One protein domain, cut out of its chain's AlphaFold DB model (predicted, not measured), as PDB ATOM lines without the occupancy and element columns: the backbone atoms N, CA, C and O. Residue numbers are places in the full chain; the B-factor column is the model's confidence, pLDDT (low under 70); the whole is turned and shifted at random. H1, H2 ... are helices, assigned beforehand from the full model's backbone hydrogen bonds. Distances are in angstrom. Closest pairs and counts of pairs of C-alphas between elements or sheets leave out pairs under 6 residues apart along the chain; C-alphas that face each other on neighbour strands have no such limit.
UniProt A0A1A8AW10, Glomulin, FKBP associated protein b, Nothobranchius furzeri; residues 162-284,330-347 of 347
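What this domain is: This is residues 162 to 284 and 330 to 347 of the 347 residues of the protein "Glomulin, FKBP associated protein b" of Nothobranchius furzeri (UniProt A0A1A8AW10). One very long helix, H6, runs with its first half along a small body of helices and sticks out beyond it as a bare arm, residues 265 to 284. In the body H1, H4 and H7 stand side by side in a row, and H3 and the first half of H6 run the other way over one side of that row; together these five make an up-and-down bundle, each running against the one before it in the chain, while the short H2 and H5 lie in the turns at one end. The printed part has 141 residues with seven named helices, H1 to H7 in order, and no named strand; the class is all helix. The whole is loose, with a radius of gyration of the C-alphas of 18.7 A, and elongated, spanning 68 by 38 by 23 A.

Where its parts are: H6, residues 240 to 284, is the longest helix, 65.4 A from C-alpha 240 at (-39.141, 0.522, 48.489) to C-alpha 284 at (3.804, -46.912, 61.899). H1, residues 163 to 181, starts at C-alpha 163 at (-16.250, -18.021, 36.544) and is 26.7 A long. H4, residues 216 to 231, measures 22.4 A, H7, residues 330 to 343, 20.2 A, and H3, residues 192 to 201, 15.2 A. H2, residues 187 to 190, and H5, residues 233 to 236, are each 5.3 A long.

How they stand to each other: H6 touches H3 with residues 242 to 249 alone, the same way at a shallow tilt of 11 degrees; their closest C-alphas, of Pro 192 and Met 242, are 6.3 A apart. H6 is close to but not clearly touching H7, with C-alphas 254 and 332 closest at 7.0 A, and H4, at a steep tilt of 39 degrees, with C-alphas 226 and 250 closest at 7.6 A. H4 touches H7, closest at C-alphas 227 and 335, 5.5 A, at a shallow tilt of 18 degrees. H4 also touches H1, closest at C-alphas 167 and 218, 4.2 A, at a shallow tilt of 17 degrees; both pairs run the same way. H1 touches H2 with residues 173 to 181 alone, C-alphas 177 and 189 being closest at 5.0 A. H2 and H3 only just touch, only at the corner, with 3 pairs of C-alphas within 8 A. H5 touches no helix; H1 and H6 are apart. In H1, H4, H6 and H7 every O i to N i+4 pair is within hydrogen-bond range, in H3 3 of 6; H2 and H5 are too short for such a pair.

The domain as a whole: The C-alphas of Gly 183 and Lys 284, the two farthest apart, are 69.0 A apart. Without residues 265 to 284 the body spans 40 by 35 by 20 A. Residues 285 to 329 are not printed, and C-alphas 284 and 330 are 38.8 A apart across this cut. The link from H3 to H4, 14 residues, is long. Residues 236 to 238 and 345 to 347 have pLDDT under 70.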
ATOM      1  N   HIS A 162     -17.862 -19.435  32.476       93.25
ATOM      2  CA  HIS A 162     -16.488 -19.310  32.955       93.25
ATOM      3  C   HIS A 162     -16.425 -18.303  34.098       93.25
ATOM      4  O   HIS A 162     -16.538 -17.095  33.874       93.25
ATOM      5  N   ALA A 163     -16.173 -18.799  35.311       94.50
ATOM      6  CA  ALA A 163     -16.250 -18.021  36.544       94.50
ATOM      7  C   ALA A 163     -15.425 -16.726  36.495       94.50
ATOM      8  O   ALA A 163     -15.940 -15.674  36.852       94.50
ATOM      9  N   GLY A 164     -14.200 -16.755  35.961       95.00
ATOM     10  CA  GLY A 164     -13.367 -15.550  35.854       95.00
ATOM     11  C   GLY A 164     -13.896 -14.488  34.873       95.00
ATOM     12  O   GLY A 164     -13.712 -13.295  35.100       95.00
ATOM     13  N   VAL A 165     -14.596 -14.892  33.802       95.25
ATOM     14  CA  VAL A 165     -15.202 -13.934  32.854       95.25
ATOM     15  C   VAL A 165     -16.481 -13.377  33.463       95.25
ATOM     16  O   VAL A 165     -16.701 -12.173  33.426       95.25
ATOM     17  N   GLU A 166     -17.296 -14.229  34.083       96.62
ATOM     18  CA  GLU A 166     -18.506 -13.808  34.791       96.62
ATOM     19  C   GLU A 166     -18.170 -12.857  35.942       96.62
ATOM     20  O   GLU A 166     -18.784 -11.799  36.035       96.62
ATOM     21  N   ALA A 167     -17.136 -13.147  36.737       98.00
ATOM     22  CA  ALA A 167     -16.604 -12.245  37.758       98.00
ATOM     23  C   ALA A 167     -16.223 -10.883  37.159       98.00
ATOM     24  O   ALA A 167     -16.602  -9.836  37.677       98.00
ATOM     25  N   TYR A 168     -15.542 -10.869  36.011       97.81
ATOM     26  CA  TYR A 168     -15.191  -9.623  35.330       97.81
ATOM     27  C   TYR A 168     -16.418  -8.803  34.897       97.81
ATOM     28  O   TYR A 168     -16.405  -7.569  34.961       97.81
ATOM     29  N   ILE A 169     -17.495  -9.476  34.486       98.19
ATOM     30  CA  ILE A 169     -18.775  -8.830  34.181       98.19
ATOM     31  C   ILE A 169     -19.433  -8.295  35.457       98.19
ATOM     32  O   ILE A 169     -19.852  -7.142  35.464       98.19
ATOM     33  N   VAL A 170     -19.458  -9.061  36.554       98.62
ATOM     34  CA  VAL A 170     -19.975  -8.604  37.860       98.62
ATOM     35  C   VAL A 170     -19.237  -7.351  38.339       98.62
ATOM     36  O   VAL A 170     -19.865  -6.376  38.760       98.62
ATOM     37  N   LYS A 171     -17.910  -7.324  38.190       98.56
ATOM     38  CA  LYS A 171     -17.089  -6.147  38.486       98.56
ATOM     39  C   LYS A 171     -17.496  -4.933  37.646       98.56
ATOM     40  O   LYS A 171     -17.599  -3.826  38.172       98.56
ATOM     41  N   ASN A 172     -17.747  -5.121  36.351       98.50
ATOM     42  CA  ASN A 172     -18.214  -4.044  35.477       98.50
ATOM     43  C   ASN A 172     -19.627  -3.566  35.840       98.50
ATOM     44  O   ASN A 172     -19.860  -2.363  35.869       98.50
ATOM     45  N   ILE A 173     -20.533  -4.468  36.227       98.38
ATOM     46  CA  ILE A 173     -21.860  -4.105  36.749       98.38
ATOM     47  C   ILE A 173     -21.716  -3.198  37.975       98.38
ATOM     48  O   ILE A 173     -22.319  -2.129  38.027       98.38
ATOM     49  N   LYS A 174     -20.865  -3.575  38.936       97.56
ATOM     50  CA  LYS A 174     -20.565  -2.740  40.108       97.56
ATOM     51  C   LYS A 174     -20.042  -1.355  39.711       97.56
ATOM     52  O   LYS A 174     -20.455  -0.361  40.309       97.56
ATOM     53  N   ASN A 175     -19.154  -1.281  38.718       96.94
ATOM     54  CA  ASN A 175     -18.619  -0.011  38.225       96.94
ATOM     55  C   ASN A 175     -19.715   0.869  37.611       96.94
ATOM     56  O   ASN A 175     -19.764   2.058  37.917       96.94
ATOM     57  N   GLU A 176     -20.617   0.306  36.805       96.50
ATOM     58  CA  GLU A 176     -21.732   1.054  36.209       96.50
ATOM     59  C   GLU A 176     -22.723   1.551  37.265       96.50
ATOM     60  O   GLU A 176     -23.151   2.705  37.206       96.50
ATOM     61  N   ILE A 177     -23.024   0.740  38.285       95.06
ATOM     62  CA  ILE A 177     -23.828   1.169  39.438       95.06
ATOM     63  C   ILE A 177     -23.130   2.337  40.145       95.06
ATOM     64  O   ILE A 177     -23.737   3.381  40.367       95.06
ATOM     65  N   GLN A 178     -21.833   2.212  40.444       93.94
ATOM     66  CA  GLN A 178     -21.060   3.275  41.091       93.94
ATOM     67  C   GLN A 178     -21.026   4.571  40.265       93.94
ATOM     68  O   GLN A 178     -21.147   5.658  40.830       93.94
ATOM     69  N   SER A 179     -20.841   4.482  38.949       93.00
ATOM     70  CA  SER A 179     -20.851   5.643  38.052       93.00
ATOM     71  C   SER A 179     -22.231   6.293  37.999       93.00
ATOM     72  O   SER A 179     -22.348   7.517  38.077       93.00
ATOM     73  N   SER A 180     -23.284   5.478  37.956       91.62
ATOM     74  CA  SER A 180     -24.667   5.956  37.960       91.62
ATOM     75  C   SER A 180     -24.996   6.701  39.257       91.62
ATOM     76  O   SER A 180     -25.604   7.766  39.222       91.62
ATOM     77  N   MET A 181     -24.504   6.201  40.396       90.00
ATOM     78  CA  MET A 181     -24.631   6.826  41.721       90.00
ATOM     79  C   MET A 181     -23.930   8.190  41.848       90.00
ATOM     80  O   MET A 181     -24.267   8.963  42.745       90.00
ATOM     81  N   LYS A 182     -22.941   8.481  40.992       88.12
ATOM     82  CA  LYS A 182     -22.112   9.700  41.037       88.12
ATOM     83  C   LYS A 182     -22.555  10.810  40.076       88.12
ATOM     84  O   LYS A 182     -21.930  11.865  40.080       88.12
ATOM     85  N   GLY A 183     -23.593  10.593  39.266       80.31
ATOM     86  CA  GLY A 183     -24.117  11.625  38.359       80.31
ATOM     87  C   GLY A 183     -24.641  11.111  37.020       80.31
ATOM     88  O   GLY A 183     -25.404  11.816  36.371       80.31
ATOM     89  N   ASN A 184     -24.319   9.872  36.633       80.25
ATOM     90  CA  ASN A 184     -24.780   9.273  35.372       80.25
ATOM     91  C   ASN A 184     -26.011   8.383  35.583       80.25
ATOM     92  O   ASN A 184     -26.066   7.242  35.109       80.25
ATOM     93  N   ALA A 185     -26.964   8.869  36.377       83.94
ATOM     94  CA  ALA A 185     -28.117   8.082  36.782       83.94
ATOM     95  C   ALA A 185     -28.912   7.614  35.558       83.94
ATOM     96  O   ALA A 185     -29.274   8.395  34.682       83.94
ATOM     97  N   ASN A 186     -29.183   6.315  35.502       88.75
ATOM     98  CA  ASN A 186     -29.959   5.698  34.438       88.75
ATOM     99  C   ASN A 186     -30.759   4.524  35.008       88.75
ATOM    100  O   ASN A 186     -30.373   3.906  36.003       88.75
ATOM    101  N   LYS A 187     -31.874   4.196  34.354       90.12
ATOM    102  CA  LYS A 187     -32.775   3.130  34.810       90.12
ATOM    103  C   LYS A 187     -32.137   1.733  34.801       90.12
ATOM    104  O   LYS A 187     -32.546   0.891  35.591       90.12
ATOM    105  N   TRP A 188     -31.117   1.505  33.973       94.38
ATOM    106  CA  TRP A 188     -30.477   0.199  33.791       94.38
ATOM    107  C   TRP A 188     -29.606  -0.224  34.978       94.38
ATOM    108  O   TRP A 188     -29.517  -1.413  35.273       94.38
ATOM    109  N   PHE A 189     -28.988   0.742  35.667       93.62
ATOM    110  CA  PHE A 189     -28.057   0.486  36.776       93.62
ATOM    111  C   PHE A 189     -28.432   1.169  38.099       93.62
ATOM    112  O   PHE A 189     -27.746   0.974  39.099       93.62
ATOM    113  N   LEU A 190     -29.515   1.949  38.128       88.56
ATOM    114  CA  LEU A 190     -30.105   2.505  39.355       88.56
ATOM    115  C   LEU A 190     -31.628   2.351  39.441       88.56
ATOM    116  O   LEU A 190     -32.221   2.775  40.428       88.56
ATOM    117  N   GLY A 191     -32.264   1.781  38.419       84.56
ATOM    118  CA  GLY A 191     -33.707   1.582  38.360       84.56
ATOM    119  C   GLY A 191     -34.112   0.108  38.460       84.56
ATOM    120  O   GLY A 191     -33.268  -0.764  38.671       84.56
ATOM    121  N   PRO A 192     -35.413  -0.187  38.297       86.88
ATOM    122  CA  PRO A 192     -35.952  -1.548  38.371       86.88
ATOM    123  C   PRO A 192     -35.298  -2.530  37.390       86.88
ATOM    124  O   PRO A 192     -35.196  -3.718  37.689       86.88
ATOM    125  N   ASP A 193     -34.791  -2.036  36.255       91.44
ATOM    126  CA  ASP A 193     -34.087  -2.848  35.258       91.44
ATOM    127  C   ASP A 193     -32.771  -3.447  35.795       91.44
ATOM    128  O   ASP A 193     -32.257  -4.407  35.219       91.44
ATOM    129  N   LEU A 194     -32.240  -2.960  36.923       93.06
ATOM    130  CA  LEU A 194     -31.095  -3.575  37.596       93.06
ATOM    131  C   LEU A 194     -31.441  -4.959  38.180       93.06
ATOM    132  O   LEU A 194     -30.583  -5.842  38.205       93.06
ATOM    133  N   LEU A 195     -32.681  -5.179  38.630       93.38
ATOM    134  CA  LEU A 195     -33.073  -6.405  39.338       93.38
ATOM    135  C   LEU A 195     -32.887  -7.675  38.488       93.38
ATOM    136  O   LEU A 195     -32.189  -8.575  38.957       93.38
ATOM    137  N   PRO A 196     -33.355  -7.751  37.222       94.69
ATOM    138  CA  PRO A 196     -33.088  -8.904  36.356       94.69
ATOM    139  C   PRO A 196     -31.602  -9.204  36.139       94.69
ATOM    140  O   PRO A 196     -31.234 -10.324  35.783       94.69
ATOM    141  N   LEU A 197     -30.735  -8.197  36.279       96.31
ATOM    142  CA  LEU A 197     -29.294  -8.382  36.184       96.31
ATOM    143  C   LEU A 197     -28.738  -8.954  37.493       96.31
ATOM    144  O   LEU A 197     -27.951  -9.895  37.456       96.31
ATOM    145  N   LEU A 198     -29.195  -8.446  38.640       96.50
ATOM    146  CA  LEU A 198     -28.818  -8.963  39.956       96.50
ATOM    147  C   LEU A 198     -29.291 -10.400  40.184       96.50
ATOM    148  O   LEU A 198     -28.540 -11.172  40.765       96.50
ATOM    149  N   GLU A 199     -30.457 -10.796  39.673       96.12
ATOM    150  CA  GLU A 199     -30.922 -12.193  39.710       96.12
ATOM    151  C   GLU A 199     -29.952 -13.157  39.011       96.12
ATOM    152  O   GLU A 199     -29.769 -14.286  39.456       96.12
ATOM    153  N   LEU A 200     -29.292 -12.716  37.933       96.94
ATOM    154  CA  LEU A 200     -28.287 -13.527  37.231       96.94
ATOM    155  C   LEU A 200     -26.947 -13.567  37.969       96.94
ATOM    156  O   LEU A 200     -26.206 -14.544  37.856       96.94
ATOM    157  N   VAL A 201     -26.618 -12.498  38.694       97.56
ATOM    158  CA  VAL A 201     -25.376 -12.383  39.465       97.56
ATOM    159  C   VAL A 201     -25.461 -13.162  40.782       97.56
ATOM    160  O   VAL A 201     -24.529 -13.887  41.130       97.56
ATOM    161  N   LEU A 202     -26.581 -13.035  41.495       96.75
ATOM    162  CA  LEU A 202     -26.878 -13.653  42.791       96.75
ATOM    163  C   LEU A 202     -27.486 -15.051  42.603       96.75
ATOM    164  O   LEU A 202     -28.529 -15.387  43.161       96.75
ATOM    165  N   HIS A 203     -26.815 -15.876  41.801       92.81
ATOM    166  CA  HIS A 203     -27.248 -17.229  41.475       92.81
ATOM    167  C   HIS A 203     -26.068 -18.206  41.488       92.81
ATOM    168  O   HIS A 203     -24.973 -17.891  41.016       92.81
ATOM    169  N   LEU A 204     -26.316 -19.410  42.010       91.62
ATOM    170  CA  LEU A 204     -25.390 -20.538  41.963       91.62
ATOM    171  C   LEU A 204     -25.918 -21.592  40.971       91.62
ATOM    172  O   LEU A 204     -27.032 -22.080  41.180       91.62
ATOM    173  N   PRO A 205     -25.150 -21.954  39.924       85.31
ATOM    174  CA  PRO A 205     -25.637 -22.754  38.796       85.31
ATOM    175  C   PRO A 205     -26.172 -24.142  39.175       85.31
ATOM    176  O   PRO A 205     -27.127 -24.601  38.554       85.31
ATOM    177  N   GLN A 206     -25.605 -24.800  40.192       89.88
ATOM    178  CA  GLN A 206     -26.090 -26.084  40.724       89.88
ATOM    179  C   GLN A 206     -26.618 -25.955  42.162       89.88
ATOM    180  O   GLN A 206     -26.664 -26.922  42.920       89.88
ATOM    181  N   GLY A 207     -26.990 -24.742  42.584       91.81
ATOM    182  CA  GLY A 207     -27.421 -24.491  43.957       91.81
ATOM    183  C   GLY A 207     -26.359 -24.931  44.971       91.81
ATOM    184  O   GLY A 207     -25.192 -24.555  44.850       91.81
ATOM    185  N   ALA A 208     -26.763 -25.737  45.954       90.69
ATOM    186  CA  ALA A 208     -25.885 -26.227  47.019       90.69
ATOM    187  C   ALA A 208     -24.789 -27.198  46.534       90.69
ATOM    188  O   ALA A 208     -23.788 -27.359  47.225       90.69
ATOM    189  N   GLU A 209     -24.949 -27.805  45.354       89.88
ATOM    190  CA  GLU A 209     -23.976 -28.735  44.758       89.88
ATOM    191  C   GLU A 209     -22.908 -28.024  43.913       89.88
ATOM    192  O   GLU A 209     -22.042 -28.666  43.321       89.88
ATOM    193  N   THR A 210     -22.966 -26.693  43.824       93.69
ATOM    194  CA  THR A 210     -21.995 -25.911  43.052       93.69
ATOM    195  C   THR A 210     -20.587 -26.105  43.614       93.69
ATOM    196  O   THR A 210     -20.353 -25.899  44.801       93.69
ATOM    197  N   ASP A 211     -19.617 -26.418  42.756       94.69
ATOM    198  CA  ASP A 211     -18.208 -26.422  43.155       94.69
ATOM    199  C   ASP A 211     -17.736 -24.987  43.442       94.69
ATOM    200  O   ASP A 211     -17.558 -24.167  42.530       94.69
ATOM    201  N   LEU A 212     -17.536 -24.693  44.729       95.38
ATOM    202  CA  LEU A 212     -17.093 -23.392  45.220       95.38
ATOM    203  C   LEU A 212     -15.698 -23.010  44.728       95.38
ATOM    204  O   LEU A 212     -15.471 -21.834  44.455       95.38
ATOM    205  N   LEU A 213     -14.769 -23.962  44.601       95.38
ATOM    206  CA  LEU A 213     -13.393 -23.655  44.200       95.38
ATOM    207  C   LEU A 213     -13.340 -23.268  42.725       95.38
ATOM    208  O   LEU A 213     -12.750 -22.248  42.377       95.38
ATOM    209  N   THR A 214     -14.042 -24.013  41.869       94.25
ATOM    210  CA  THR A 214     -14.151 -23.683  40.439       94.25
ATOM    211  C   THR A 214     -14.856 -22.337  40.206       94.25
ATOM    212  O   THR A 214     -14.560 -21.637  39.237       94.25
ATOM    213  N   ASN A 215     -15.766 -21.938  41.100       95.69
ATOM    214  CA  ASN A 215     -16.544 -20.700  40.984       95.69
ATOM    215  C   ASN A 215     -16.054 -19.560  41.890       95.69
ATOM    216  O   ASN A 215     -16.743 -18.540  42.000       95.69
ATOM    217  N   MET A 216     -14.881 -19.692  42.517       95.94
ATOM    218  CA  MET A 216     -14.466 -18.790  43.595       95.94
ATOM    219  C   MET A 216     -14.404 -17.322  43.170       95.94
ATOM    220  O   MET A 216     -14.911 -16.461  43.886       95.94
ATOM    221  N   ASP A 217     -13.872 -17.043  41.977       95.38
ATOM    222  CA  ASP A 217     -13.740 -15.681  41.454       95.38
ATOM    223  C   ASP A 217     -15.107 -15.005  41.315       95.38
ATOM    224  O   ASP A 217     -15.302 -13.864  41.738       95.38
ATOM    225  N   LYS A 218     -16.084 -15.732  40.756       97.06
ATOM    226  CA  LYS A 218     -17.448 -15.228  40.566       97.06
ATOM    227  C   LYS A 218     -18.135 -15.020  41.908       97.06
ATOM    228  O   LYS A 218     -18.711 -13.960  42.124       97.06
ATOM    229  N   ILE A 219     -18.070 -16.007  42.801       97.69
ATOM    230  CA  ILE A 219     -18.727 -15.947  44.114       97.69
ATOM    231  C   ILE A 219     -18.181 -14.769  44.920       97.69
ATOM    232  O   ILE A 219     -18.957 -13.972  45.445       97.69
ATOM    233  N   MET A 220     -16.860 -14.603  44.965       97.81
ATOM    234  CA  MET A 220     -16.235 -13.497  45.686       97.81
ATOM    235  C   MET A 220     -16.599 -12.136  45.092       97.81
ATOM    236  O   MET A 220     -16.914 -11.212  45.844       97.81
ATOM    237  N   GLU A 221     -16.605 -11.987  43.765       98.38
ATOM    238  CA  GLU A 221     -17.003 -10.720  43.143       98.38
ATOM    239  C   GLU A 221     -18.502 -10.429  43.349       98.38
ATOM    240  O   GLU A 221     -18.868  -9.291  43.650       98.38
ATOM    241  N   THR A 222     -19.364 -11.451  43.298       98.31
ATOM    242  CA  THR A 222     -20.798 -11.352  43.621       98.31
ATOM    243  C   THR A 222     -21.023 -10.904  45.065       98.31
ATOM    244  O   THR A 222     -21.772  -9.953  45.303       98.31
ATOM    245  N   LEU A 223     -20.352 -11.529  46.037       98.12
ATOM    246  CA  LEU A 223     -20.429 -11.136  47.447       98.12
ATOM    247  C   LEU A 223     -19.920  -9.700  47.650       98.12
ATOM    248  O   LEU A 223     -20.534  -8.913  48.369       98.12
ATOM    249  N   ASN A 224     -18.841  -9.310  46.969       97.62
ATOM    250  CA  ASN A 224     -18.319  -7.944  47.024       97.62
ATOM    251  C   ASN A 224     -19.271  -6.906  46.410       97.62
ATOM    252  O   ASN A 224     -19.366  -5.790  46.936       97.62
ATOM    253  N   LEU A 225     -19.972  -7.241  45.322       97.69
ATOM    254  CA  LEU A 225     -21.031  -6.396  44.768       97.69
ATOM    255  C   LEU A 225     -22.175  -6.249  45.775       97.69
ATOM    256  O   LEU A 225     -22.579  -5.129  46.076       97.69
ATOM    257  N   LEU A 226     -22.661  -7.356  46.337       96.38
ATOM    258  CA  LEU A 226     -23.745  -7.344  47.316       96.38
ATOM    259  C   LEU A 226     -23.388  -6.498  48.546       96.38
ATOM    260  O   LEU A 226     -24.155  -5.622  48.946       96.38
ATOM    261  N   ARG A 227     -22.177  -6.680  49.088       95.81
ATOM    262  CA  ARG A 227     -21.647  -5.857  50.184       95.81
ATOM    263  C   ARG A 227     -21.644  -4.372  49.823       95.81
ATOM    264  O   ARG A 227     -22.025  -3.540  50.640       95.81
ATOM    265  N   TYR A 228     -21.224  -4.030  48.604       94.88
ATOM    266  CA  TYR A 228     -21.217  -2.648  48.125       94.88
ATOM    267  C   TYR A 228     -22.629  -2.042  48.082       94.88
ATOM    268  O   TYR A 228     -22.821  -0.933  48.584       94.88
ATOM    269  N   LEU A 229     -23.612  -2.773  47.544       93.00
ATOM    270  CA  LEU A 229     -25.005  -2.317  47.454       93.00
ATOM    271  C   LEU A 229     -25.608  -2.038  48.836       93.00
ATOM    272  O   LEU A 229     -26.248  -1.008  49.028       93.00
ATOM    273  N   LEU A 230     -25.347  -2.907  49.814       91.12
ATOM    274  CA  LEU A 230     -25.869  -2.761  51.177       91.12
ATOM    275  C   LEU A 230     -25.222  -1.603  51.948       91.12
ATOM    276  O   LEU A 230     -25.876  -0.938  52.749       91.12
ATOM    277  N   ILE A 231     -23.944  -1.312  51.687       90.69
ATOM    278  CA  ILE A 231     -23.268  -0.137  52.258       90.69
ATOM    279  C   ILE A 231     -23.842   1.166  51.675       90.69
ATOM    280  O   ILE A 231     -23.919   2.170  52.386       90.69
ATOM    281  N   ARG A 232     -24.235   1.161  50.393       86.12
ATOM    282  CA  ARG A 232     -24.770   2.317  49.642       86.12
ATOM    283  C   ARG A 232     -26.303   2.358  49.581       86.12
ATOM    284  O   ARG A 232     -26.874   2.985  48.692       86.12
ATOM    285  N   ASP A 233     -26.962   1.735  50.552       76.06
ATOM    286  CA  ASP A 233     -28.415   1.554  50.625       76.06
ATOM    287  C   ASP A 233     -29.245   2.829  50.414       76.06
ATOM    288  O   ASP A 233     -30.288   2.769  49.770       76.06
ATOM    289  N   GLN A 234     -28.794   3.984  50.911       75.31
ATOM    290  CA  GLN A 234     -29.556   5.242  50.849       75.31
ATOM    291  C   GLN A 234     -30.000   5.641  49.433       75.31
ATOM    292  O   GLN A 234     -31.086   6.187  49.270       75.31
ATOM    293  N   GLN A 235     -29.196   5.352  48.406       70.94
ATOM    294  CA  GLN A 235     -29.529   5.705  47.021       70.94
ATOM    295  C   GLN A 235     -30.507   4.705  46.377       70.94
ATOM    296  O   GLN A 235     -31.326   5.092  45.546       70.94
ATOM    297  N   LEU A 236     -30.463   3.437  46.803       69.81
ATOM    298  CA  LEU A 236     -31.335   2.358  46.317       69.81
ATOM    299  C   LEU A 236     -32.693   2.334  47.037       69.81
ATOM    300  O   LEU A 236     -33.701   1.967  46.442       69.81
ATOM    301  N   LYS A 237     -32.742   2.784  48.297       65.88
ATOM    302  CA  LYS A 237     -33.965   2.887  49.116       65.88
ATOM    303  C   LYS A 237     -35.003   3.878  48.586       65.88
ATOM    304  O   LYS A 237     -36.122   3.886  49.089       65.88
ATOM    305  N   SER A 238     -34.665   4.690  47.583       67.56
ATOM    306  CA  SER A 238     -35.629   5.575  46.916       67.56
ATOM    307  C   SER A 238     -36.803   4.803  46.292       67.56
ATOM    308  O   SER A 238     -37.896   5.351  46.184       67.56
ATOM    309  N   SER A 239     -36.609   3.518  45.962       74.06
ATOM    310  CA  SER A 239     -37.675   2.582  45.595       74.06
ATOM    311  C   SER A 239     -37.788   1.471  46.642       74.06
ATOM    312  O   SER A 239     -36.935   0.584  46.734       74.06
ATOM    313  N   VAL A 240     -38.863   1.510  47.433       80.38
ATOM    314  CA  VAL A 240     -39.141   0.522  48.489       80.38
ATOM    315  C   VAL A 240     -39.281  -0.885  47.901       80.38
ATOM    316  O   VAL A 240     -38.731  -1.841  48.449       80.38
ATOM    317  N   GLU A 241     -39.961  -1.013  46.762       83.94
ATOM    318  CA  GLU A 241     -40.149  -2.278  46.050       83.94
ATOM    319  C   GLU A 241     -38.815  -2.868  45.589       83.94
ATOM    320  O   GLU A 241     -38.564  -4.054  45.807       83.94
ATOM    321  N   MET A 242     -37.930  -2.045  45.014       84.75
ATOM    322  CA  MET A 242     -36.602  -2.492  44.590       84.75
ATOM    323  C   MET A 242     -35.777  -2.991  45.773       84.75
ATOM    324  O   MET A 242     -35.140  -4.040  45.681       84.75
ATOM    325  N   TRP A 243     -35.791  -2.259  46.888       86.31
ATOM    326  CA  TRP A 243     -35.050  -2.653  48.083       86.31
ATOM    327  C   TRP A 243     -35.568  -3.971  48.667       86.31
ATOM    328  O   TRP A 243     -34.780  -4.857  48.999       86.31
ATOM    329  N   LYS A 244     -36.894  -4.134  48.745       88.56
ATOM    330  CA  LYS A 244     -37.529  -5.375  49.206       88.56
ATOM    331  C   LYS A 244     -37.129  -6.565  48.336       88.56
ATOM    332  O   LYS A 244     -36.796  -7.627  48.863       88.56
ATOM    333  N   GLU A 245     -37.131  -6.378  47.022       90.81
ATOM    334  CA  GLU A 245     -36.774  -7.427  46.073       90.81
ATOM    335  C   GLU A 245     -35.282  -7.779  46.132       90.81
ATOM    336  O   GLU A 245     -34.923  -8.956  46.178       90.81
ATOM    337  N   LEU A 246     -34.404  -6.781  46.259       91.31
ATOM    338  CA  LEU A 246     -32.977  -7.003  46.496       91.31
ATOM    339  C   LEU A 246     -32.736  -7.826  47.768       91.31
ATOM    340  O   LEU A 246     -31.955  -8.779  47.741       91.31
ATOM    341  N   CYS A 247     -33.413  -7.493  48.872       91.12
ATOM    342  CA  CYS A 247     -33.321  -8.258  50.116       91.12
ATOM    343  C   CYS A 247     -33.784  -9.709  49.925       91.12
ATOM    344  O   CYS A 247     -33.097 -10.623  50.377       91.12
ATOM    345  N   ARG A 248     -34.880  -9.935  49.187       94.44
ATOM    346  CA  ARG A 248     -35.377 -11.282  48.866       94.44
ATOM    347  C   ARG A 248     -34.330 -12.109  48.116       94.44
ATOM    348  O   ARG A 248     -34.042 -13.236  48.520       94.44
ATOM    349  N   ILE A 249     -33.754 -11.557  47.046       95.12
ATOM    350  CA  ILE A 249     -32.740 -12.242  46.227       95.12
ATOM    351  C   ILE A 249     -31.476 -12.506  47.058       95.12
ATOM    352  O   ILE A 249     -30.938 -13.614  47.040       95.12
ATOM    353  N   LYS A 250     -31.032 -11.512  47.841       94.75
ATOM    354  CA  LYS A 250     -29.909 -11.629  48.783       94.75
ATOM    355  C   LYS A 250     -30.100 -12.804  49.737       94.75
ATOM    356  O   LYS A 250     -29.206 -13.638  49.847       94.75
ATOM    357  N   ASP A 251     -31.228 -12.861  50.441       95.56
ATOM    358  CA  ASP A 251     -31.472 -13.873  51.474       95.56
ATOM    359  C   ASP A 251     -31.498 -15.285  50.884       95.56
ATOM    360  O   ASP A 251     -30.917 -16.214  51.453       95.56
ATOM    361  N   GLN A 252     -32.109 -15.444  49.704       95.94
ATOM    362  CA  GLN A 252     -32.101 -16.710  48.971       95.94
ATOM    363  C   GLN A 252     -30.677 -17.129  48.588       95.94
ATOM    364  O   GLN A 252     -30.286 -18.270  48.843       95.94
ATOM    365  N   TYR A 253     -29.888 -16.209  48.033       97.44
ATOM    366  CA  TYR A 253     -28.511 -16.478  47.628       97.44
ATOM    367  C   TYR A 253     -27.612 -16.849  48.818       97.44
ATOM    368  O   TYR A 253     -26.981 -17.907  48.803       97.44
ATOM    369  N   LEU A 254     -27.588 -16.030  49.878       97.56
ATOM    370  CA  LEU A 254     -26.732 -16.259  51.051       97.56
ATOM    371  C   LEU A 254     -27.073 -17.566  51.771       97.56
ATOM    372  O   LEU A 254     -26.170 -18.269  52.228       97.56
ATOM    373  N   LYS A 255     -28.360 -17.935  51.832       96.69
ATOM    374  CA  LYS A 255     -28.786 -19.223  52.387       96.69
ATOM    375  C   LYS A 255     -28.147 -20.395  51.639       96.69
ATOM    376  O   LYS A 255     -27.630 -21.305  52.280       96.69
ATOM    377  N   ILE A 256     -28.157 -20.370  50.304       96.62
ATOM    378  CA  ILE A 256     -27.565 -21.443  49.492       96.62
ATOM    379  C   ILE A 256     -26.038 -21.444  49.637       96.62
ATOM    380  O   ILE A 256     -25.456 -22.508  49.840       96.62
ATOM    381  N   VAL A 257     -25.391 -20.273  49.607       97.31
ATOM    382  CA  VAL A 257     -23.932 -20.147  49.789       97.31
ATOM    383  C   VAL A 257     -23.484 -20.744  51.127       97.31
ATOM    384  O   VAL A 257     -22.535 -21.520  51.149       97.31
ATOM    385  N   ARG A 258     -24.187 -20.462  52.231       97.00
ATOM    386  CA  ARG A 258     -23.889 -21.033  53.561       97.00
ATOM    387  C   ARG A 258     -23.970 -22.557  53.582       97.00
ATOM    388  O   ARG A 258     -23.087 -23.208  54.141       97.00
ATOM    389  N   VAL A 259     -25.016 -23.126  52.977       96.94
ATOM    390  CA  VAL A 259     -25.174 -24.587  52.881       96.94
ATOM    391  C   VAL A 259     -24.014 -25.177  52.086       96.94
ATOM    392  O   VAL A 259     -23.379 -26.123  52.545       96.94
ATOM    393  N   CYS A 260     -23.688 -24.569  50.946       96.25
ATOM    394  CA  CYS A 260     -22.600 -25.006  50.080       96.25
ATOM    395  C   CYS A 260     -21.244 -24.965  50.810       96.25
ATOM    396  O   CYS A 260     -20.552 -25.976  50.867       96.25
ATOM    397  N   ILE A 261     -20.918 -23.849  51.481       97.25
ATOM    398  CA  ILE A 261     -19.704 -23.703  52.304       97.25
ATOM    399  C   ILE A 261     -19.651 -24.778  53.392       97.25
ATOM    400  O   ILE A 261     -18.624 -25.433  53.554       97.25
ATOM    401  N   SER A 262     -20.751 -24.992  54.115       96.88
ATOM    402  CA  SER A 262     -20.812 -25.989  55.191       96.88
ATOM    403  C   SER A 262     -20.554 -27.404  54.670       96.88
ATOM    404  O   SER A 262     -19.755 -28.139  55.252       96.88
ATOM    405  N   MET A 263     -21.188 -27.774  53.553       95.88
ATOM    406  CA  MET A 263     -21.012 -29.084  52.921       95.88
ATOM    407  C   MET A 263     -19.584 -29.270  52.400       95.88
ATOM    408  O   MET A 263     -18.946 -30.276  52.717       95.88
ATOM    409  N   SER A 264     -19.051 -28.296  51.656       95.69
ATOM    410  CA  SER A 264     -17.681 -28.350  51.139       95.69
ATOM    411  C   SER A 264     -16.663 -28.413  52.275       95.69
ATOM    412  O   SER A 264     -15.785 -29.272  52.267       95.69
ATOM    413  N   ARG A 265     -16.802 -27.584  53.311       97.12
ATOM    414  CA  ARG A 265     -15.914 -27.615  54.479       97.12
ATOM    415  C   ARG A 265     -15.932 -28.977  55.166       97.12
ATOM    416  O   ARG A 265     -14.865 -29.500  55.473       97.12
ATOM    417  N   ALA A 266     -17.108 -29.561  55.395       96.75
ATOM    418  CA  ALA A 266     -17.220 -30.879  56.020       96.75
ATOM    419  C   ALA A 266     -16.483 -31.957  55.207       96.75
ATOM    420  O   ALA A 266     -15.710 -32.724  55.781       96.75
ATOM    421  N   TYR A 267     -16.662 -31.958  53.881       95.69
ATOM    422  CA  TYR A 267     -15.977 -32.872  52.968       95.69
ATOM    423  C   TYR A 267     -14.449 -32.711  53.027       95.69
ATOM    424  O   TYR A 267     -13.742 -33.654  53.377       95.69
ATOM    425  N   TYR A 268     -13.929 -31.503  52.786       96.50
ATOM    426  CA  TYR A 268     -12.482 -31.256  52.770       96.50
ATOM    427  C   TYR A 268     -11.825 -31.491  54.142       96.50
ATOM    428  O   TYR A 268     -10.691 -31.965  54.216       96.50
ATOM    429  N   CYS A 269     -12.531 -31.221  55.246       96.38
ATOM    430  CA  CYS A 269     -12.063 -31.559  56.590       96.38
ATOM    431  C   CYS A 269     -11.978 -33.075  56.825       96.38
ATOM    432  O   CYS A 269     -11.056 -33.520  57.512       96.38
ATOM    433  N   ALA A 270     -12.920 -33.863  56.299       96.81
ATOM    434  CA  ALA A 270     -12.890 -35.321  56.401       96.81
ATOM    435  C   ALA A 270     -11.726 -35.912  55.588       96.81
ATOM    436  O   ALA A 270     -10.944 -36.686  56.137       96.81
ATOM    437  N   GLU A 271     -11.540 -35.456  54.346       95.50
ATOM    438  CA  GLU A 271     -10.402 -35.838  53.494       95.50
ATOM    439  C   GLU A 271      -9.059 -35.516  54.164       95.50
ATOM    440  O   GLU A 271      -8.145 -36.339  54.207       95.50
ATOM    441  N   LEU A 272      -8.945 -34.336  54.782       93.69
ATOM    442  CA  LEU A 272      -7.727 -33.923  55.477       93.69
ATOM    443  C   LEU A 272      -7.437 -34.779  56.721       93.69
ATOM    444  O   LEU A 272      -6.269 -35.018  57.036       93.69
ATOM    445  N   LYS A 273      -8.471 -35.243  57.435       94.19
ATOM    446  CA  LYS A 273      -8.318 -36.183  58.560       94.19
ATOM    447  C   LYS A 273      -7.876 -37.561  58.075       94.19
ATOM    448  O   LYS A 273      -6.874 -38.059  58.581       94.19
ATOM    449  N   SER A 274      -8.542 -38.109  57.058       93.75
ATOM    450  CA  SER A 274      -8.184 -39.400  56.459       93.75
ATOM    451  C   SER A 274      -6.740 -39.401  55.949       93.75
ATOM    452  O   SER A 274      -5.968 -40.296  56.282       93.75
ATOM    453  N   LEU A 275      -6.310 -38.333  55.269       92.12
ATOM    454  CA  LEU A 275      -4.930 -38.201  54.803       92.12
ATOM    455  C   LEU A 275      -3.914 -38.199  55.960       92.12
ATOM    456  O   LEU A 275      -2.839 -38.791  55.848       92.12
ATOM    457  N   LYS A 276      -4.229 -37.539  57.083       90.56
ATOM    458  CA  LYS A 276      -3.361 -37.560  58.274       90.56
ATOM    459  C   LYS A 276      -3.268 -38.956  58.879       90.56
ATOM    460  O   LYS A 276      -2.171 -39.361  59.264       90.56
ATOM    461  N   GLU A 277      -4.387 -39.662  58.974       91.88
ATOM    462  CA  GLU A 277      -4.451 -41.025  59.503       91.88
ATOM    463  C   GLU A 277      -3.647 -41.993  58.626       91.88
ATOM    464  O   GLU A 277      -2.807 -42.723  59.148       91.88
ATOM    465  N   ASP A 278      -3.772 -41.904  57.301       89.12
ATOM    466  CA  ASP A 278      -3.000 -42.701  56.342       89.12
ATOM    467  C   ASP A 278      -1.490 -42.463  56.451       89.12
ATOM    468  O   ASP A 278      -0.691 -43.403  56.411       89.12
ATOM    469  N   ILE A 279      -1.070 -41.201  56.599       86.31
ATOM    470  CA  ILE A 279       0.345 -40.853  56.796       86.31
ATOM    471  C   ILE A 279       0.860 -41.454  58.109       86.31
ATOM    472  O   ILE A 279       1.965 -42.003  58.145       86.31
ATOM    473  N   GLN A 280       0.077 -41.366  59.186       88.19
ATOM    474  CA  GLN A 280       0.443 -41.936  60.483       88.19
ATOM    475  C   GLN A 280       0.519 -43.464  60.433       88.19
ATOM    476  O   GLN A 280       1.457 -44.045  60.985       88.19
ATOM    477  N   LEU A 281      -0.425 -44.107  59.747       88.88
ATOM    478  CA  LEU A 281      -0.489 -45.555  59.600       88.88
ATOM    479  C   LEU A 281       0.706 -46.074  58.794       88.88
ATOM    480  O   LEU A 281       1.442 -46.923  59.292       88.88
ATOM    481  N   LYS A 282       1.020 -45.457  57.648       86.19
ATOM    482  CA  LYS A 282       2.221 -45.782  56.854       86.19
ATOM    483  C   LYS A 282       3.520 -45.549  57.626       86.19
ATOM    484  O   LYS A 282       4.462 -46.330  57.511       86.19
ATOM    485  N   ALA A 283       3.593 -44.492  58.437       86.38
ATOM    486  CA  ALA A 283       4.758 -44.239  59.284       86.38
ATOM    487  C   ALA A 283       4.918 -45.305  60.383       86.38
ATOM    488  O   ALA A 283       6.045 -45.669  60.728       86.38
ATOM    489  N   LYS A 284       3.808 -45.812  60.930       87.00
ATOM    490  CA  LYS A 284       3.804 -46.912  61.899       87.00
ATOM    491  C   LYS A 284       4.221 -48.228  61.241       87.00
ATOM    492  O   LYS A 284       5.151 -48.864  61.726       87.00
ATOM    493  N   SER A 330     -16.281 -15.333  55.691       97.75
ATOM    494  CA  SER A 330     -16.001 -14.031  56.308       97.75
ATOM    495  C   SER A 330     -16.742 -12.878  55.617       97.75
ATOM    496  O   SER A 330     -17.242 -11.963  56.275       97.75
ATOM    497  N   VAL A 331     -16.872 -12.926  54.285       97.75
ATOM    498  CA  VAL A 331     -17.614 -11.907  53.533       97.75
ATOM    499  C   VAL A 331     -19.120 -12.083  53.712       97.75
ATOM    500  O   VAL A 331     -19.822 -11.079  53.836       97.75
ATOM    501  N   VAL A 332     -19.615 -13.325  53.761       97.88
ATOM    502  CA  VAL A 332     -21.025 -13.626  54.064       97.88
ATOM    503  C   VAL A 332     -21.411 -13.055  55.426       97.88
ATOM    504  O   VAL A 332     -22.357 -12.274  55.487       97.88
ATOM    505  N   VAL A 333     -20.639 -13.352  56.476       97.44
ATOM    506  CA  VAL A 333     -20.868 -12.833  57.835       97.44
ATOM    507  C   VAL A 333     -20.869 -11.305  57.831       97.44
ATOM    508  O   VAL A 333     -21.792 -10.680  58.349       97.44
ATOM    509  N   ARG A 334     -19.907 -10.671  57.145       97.00
ATOM    510  CA  ARG A 334     -19.870  -9.205  57.068       97.00
ATOM    511  C   ARG A 334     -21.102  -8.609  56.378       97.00
ATOM    512  O   ARG A 334     -21.533  -7.510  56.720       97.00
ATOM    513  N   ILE A 335     -21.655  -9.282  55.372       96.62
ATOM    514  CA  ILE A 335     -22.862  -8.828  54.668       96.62
ATOM    515  C   ILE A 335     -24.080  -8.822  55.598       96.62
ATOM    516  O   ILE A 335     -24.893  -7.894  55.546       96.62
ATOM    517  N   GLU A 336     -24.225  -9.840  56.437       94.75
ATOM    518  CA  GLU A 336     -25.351  -9.931  57.366       94.75
ATOM    519  C   GLU A 336     -25.173  -9.042  58.604       94.75
ATOM    520  O   GLU A 336     -26.143  -8.382  58.961       94.75
ATOM    521  N   GLU A 337     -23.950  -8.819  59.101       94.81
ATOM    522  CA  GLU A 337     -23.660  -7.728  60.055       94.81
ATOM    523  C   GLU A 337     -24.124  -6.363  59.519       94.81
ATOM    524  O   GLU A 337     -24.845  -5.628  60.192       94.81
ATOM    525  N   ILE A 338     -23.769  -6.025  58.269       92.56
ATOM    526  CA  ILE A 338     -24.219  -4.776  57.630       92.56
ATOM    527  C   ILE A 338     -25.750  -4.740  57.542       92.56
ATOM    528  O   ILE A 338     -26.350  -3.678  57.689       92.56
ATOM    529  N   THR A 339     -26.394  -5.879  57.288       89.06
ATOM    530  CA  THR A 339     -27.858  -5.955  57.209       89.06
ATOM    531  C   THR A 339     -28.493  -5.668  58.577       89.06
ATOM    532  O   THR A 339     -29.421  -4.863  58.662       89.06
ATOM    533  N   GLU A 340     -27.964  -6.259  59.648       89.25
ATOM    534  CA  GLU A 340     -28.422  -6.060  61.028       89.25
ATOM    535  C   GLU A 340     -28.189  -4.623  61.521       89.25
ATOM    536  O   GLU A 340     -29.112  -3.996  62.041       89.25
ATOM    537  N   GLU A 341     -27.004  -4.049  61.274       88.38
ATOM    538  CA  GLU A 341     -26.669  -2.647  61.587       88.38
ATOM    539  C   GLU A 341     -27.639  -1.642  60.936       88.38
ATOM    540  O   GLU A 341     -27.821  -0.521  61.419       88.38
ATOM    541  N   LYS A 342     -28.216  -1.998  59.785       79.75
ATOM    542  CA  LYS A 342     -29.154  -1.143  59.048       79.75
ATOM    543  C   LYS A 342     -30.588  -1.313  59.533       79.75
ATOM    544  O   LYS A 342     -31.319  -0.326  59.524       79.75
ATOM    545  N   LEU A 343     -30.975  -2.516  59.960       75.62
ATOM    546  CA  LEU A 343     -32.277  -2.780  60.580       75.62
ATOM    547  C   LEU A 343     -32.380  -2.121  61.960       75.62
ATOM    548  O   LEU A 343     -33.389  -1.492  62.259       75.62
ATOM    549  N   SER A 344     -31.316  -2.181  62.766       70.88
ATOM    550  CA  SER A 344     -31.283  -1.566  64.100       70.88
ATOM    551  C   SER A 344     -31.332  -0.038  64.087       70.88
ATOM    552  O   SER A 344     -31.707   0.552  65.085       70.88
ATOM    553  N   LYS A 345     -30.985   0.611  62.966       65.38
ATOM    554  CA  LYS A 345     -31.123   2.068  62.767       65.38
ATOM    555  C   LYS A 345     -32.513   2.499  62.289       65.38
ATOM    556  O   LYS A 345     -32.753   3.696  62.150       65.38
ATOM    557  N   MET A 346     -33.376   1.550  61.928       58.69
ATOM    558  CA  MET A 346     -34.763   1.817  61.525       58.69
ATOM    559  C   MET A 346     -35.753   1.689  62.690       58.69
ATOM    560  O   MET A 346     -36.899   2.114  62.546       58.69
ATOM    561  N   HIS A 347     -35.308   1.118  63.811       43.19
ATOM    562  CA  HIS A 347     -35.979   1.112  65.109       43.19
ATOM    563  C   HIS A 347     -35.317   2.139  66.025       43.19
ATOM    564  O   HIS A 347     -36.039   2.668  66.899       43.19
TER     565      HIS A 347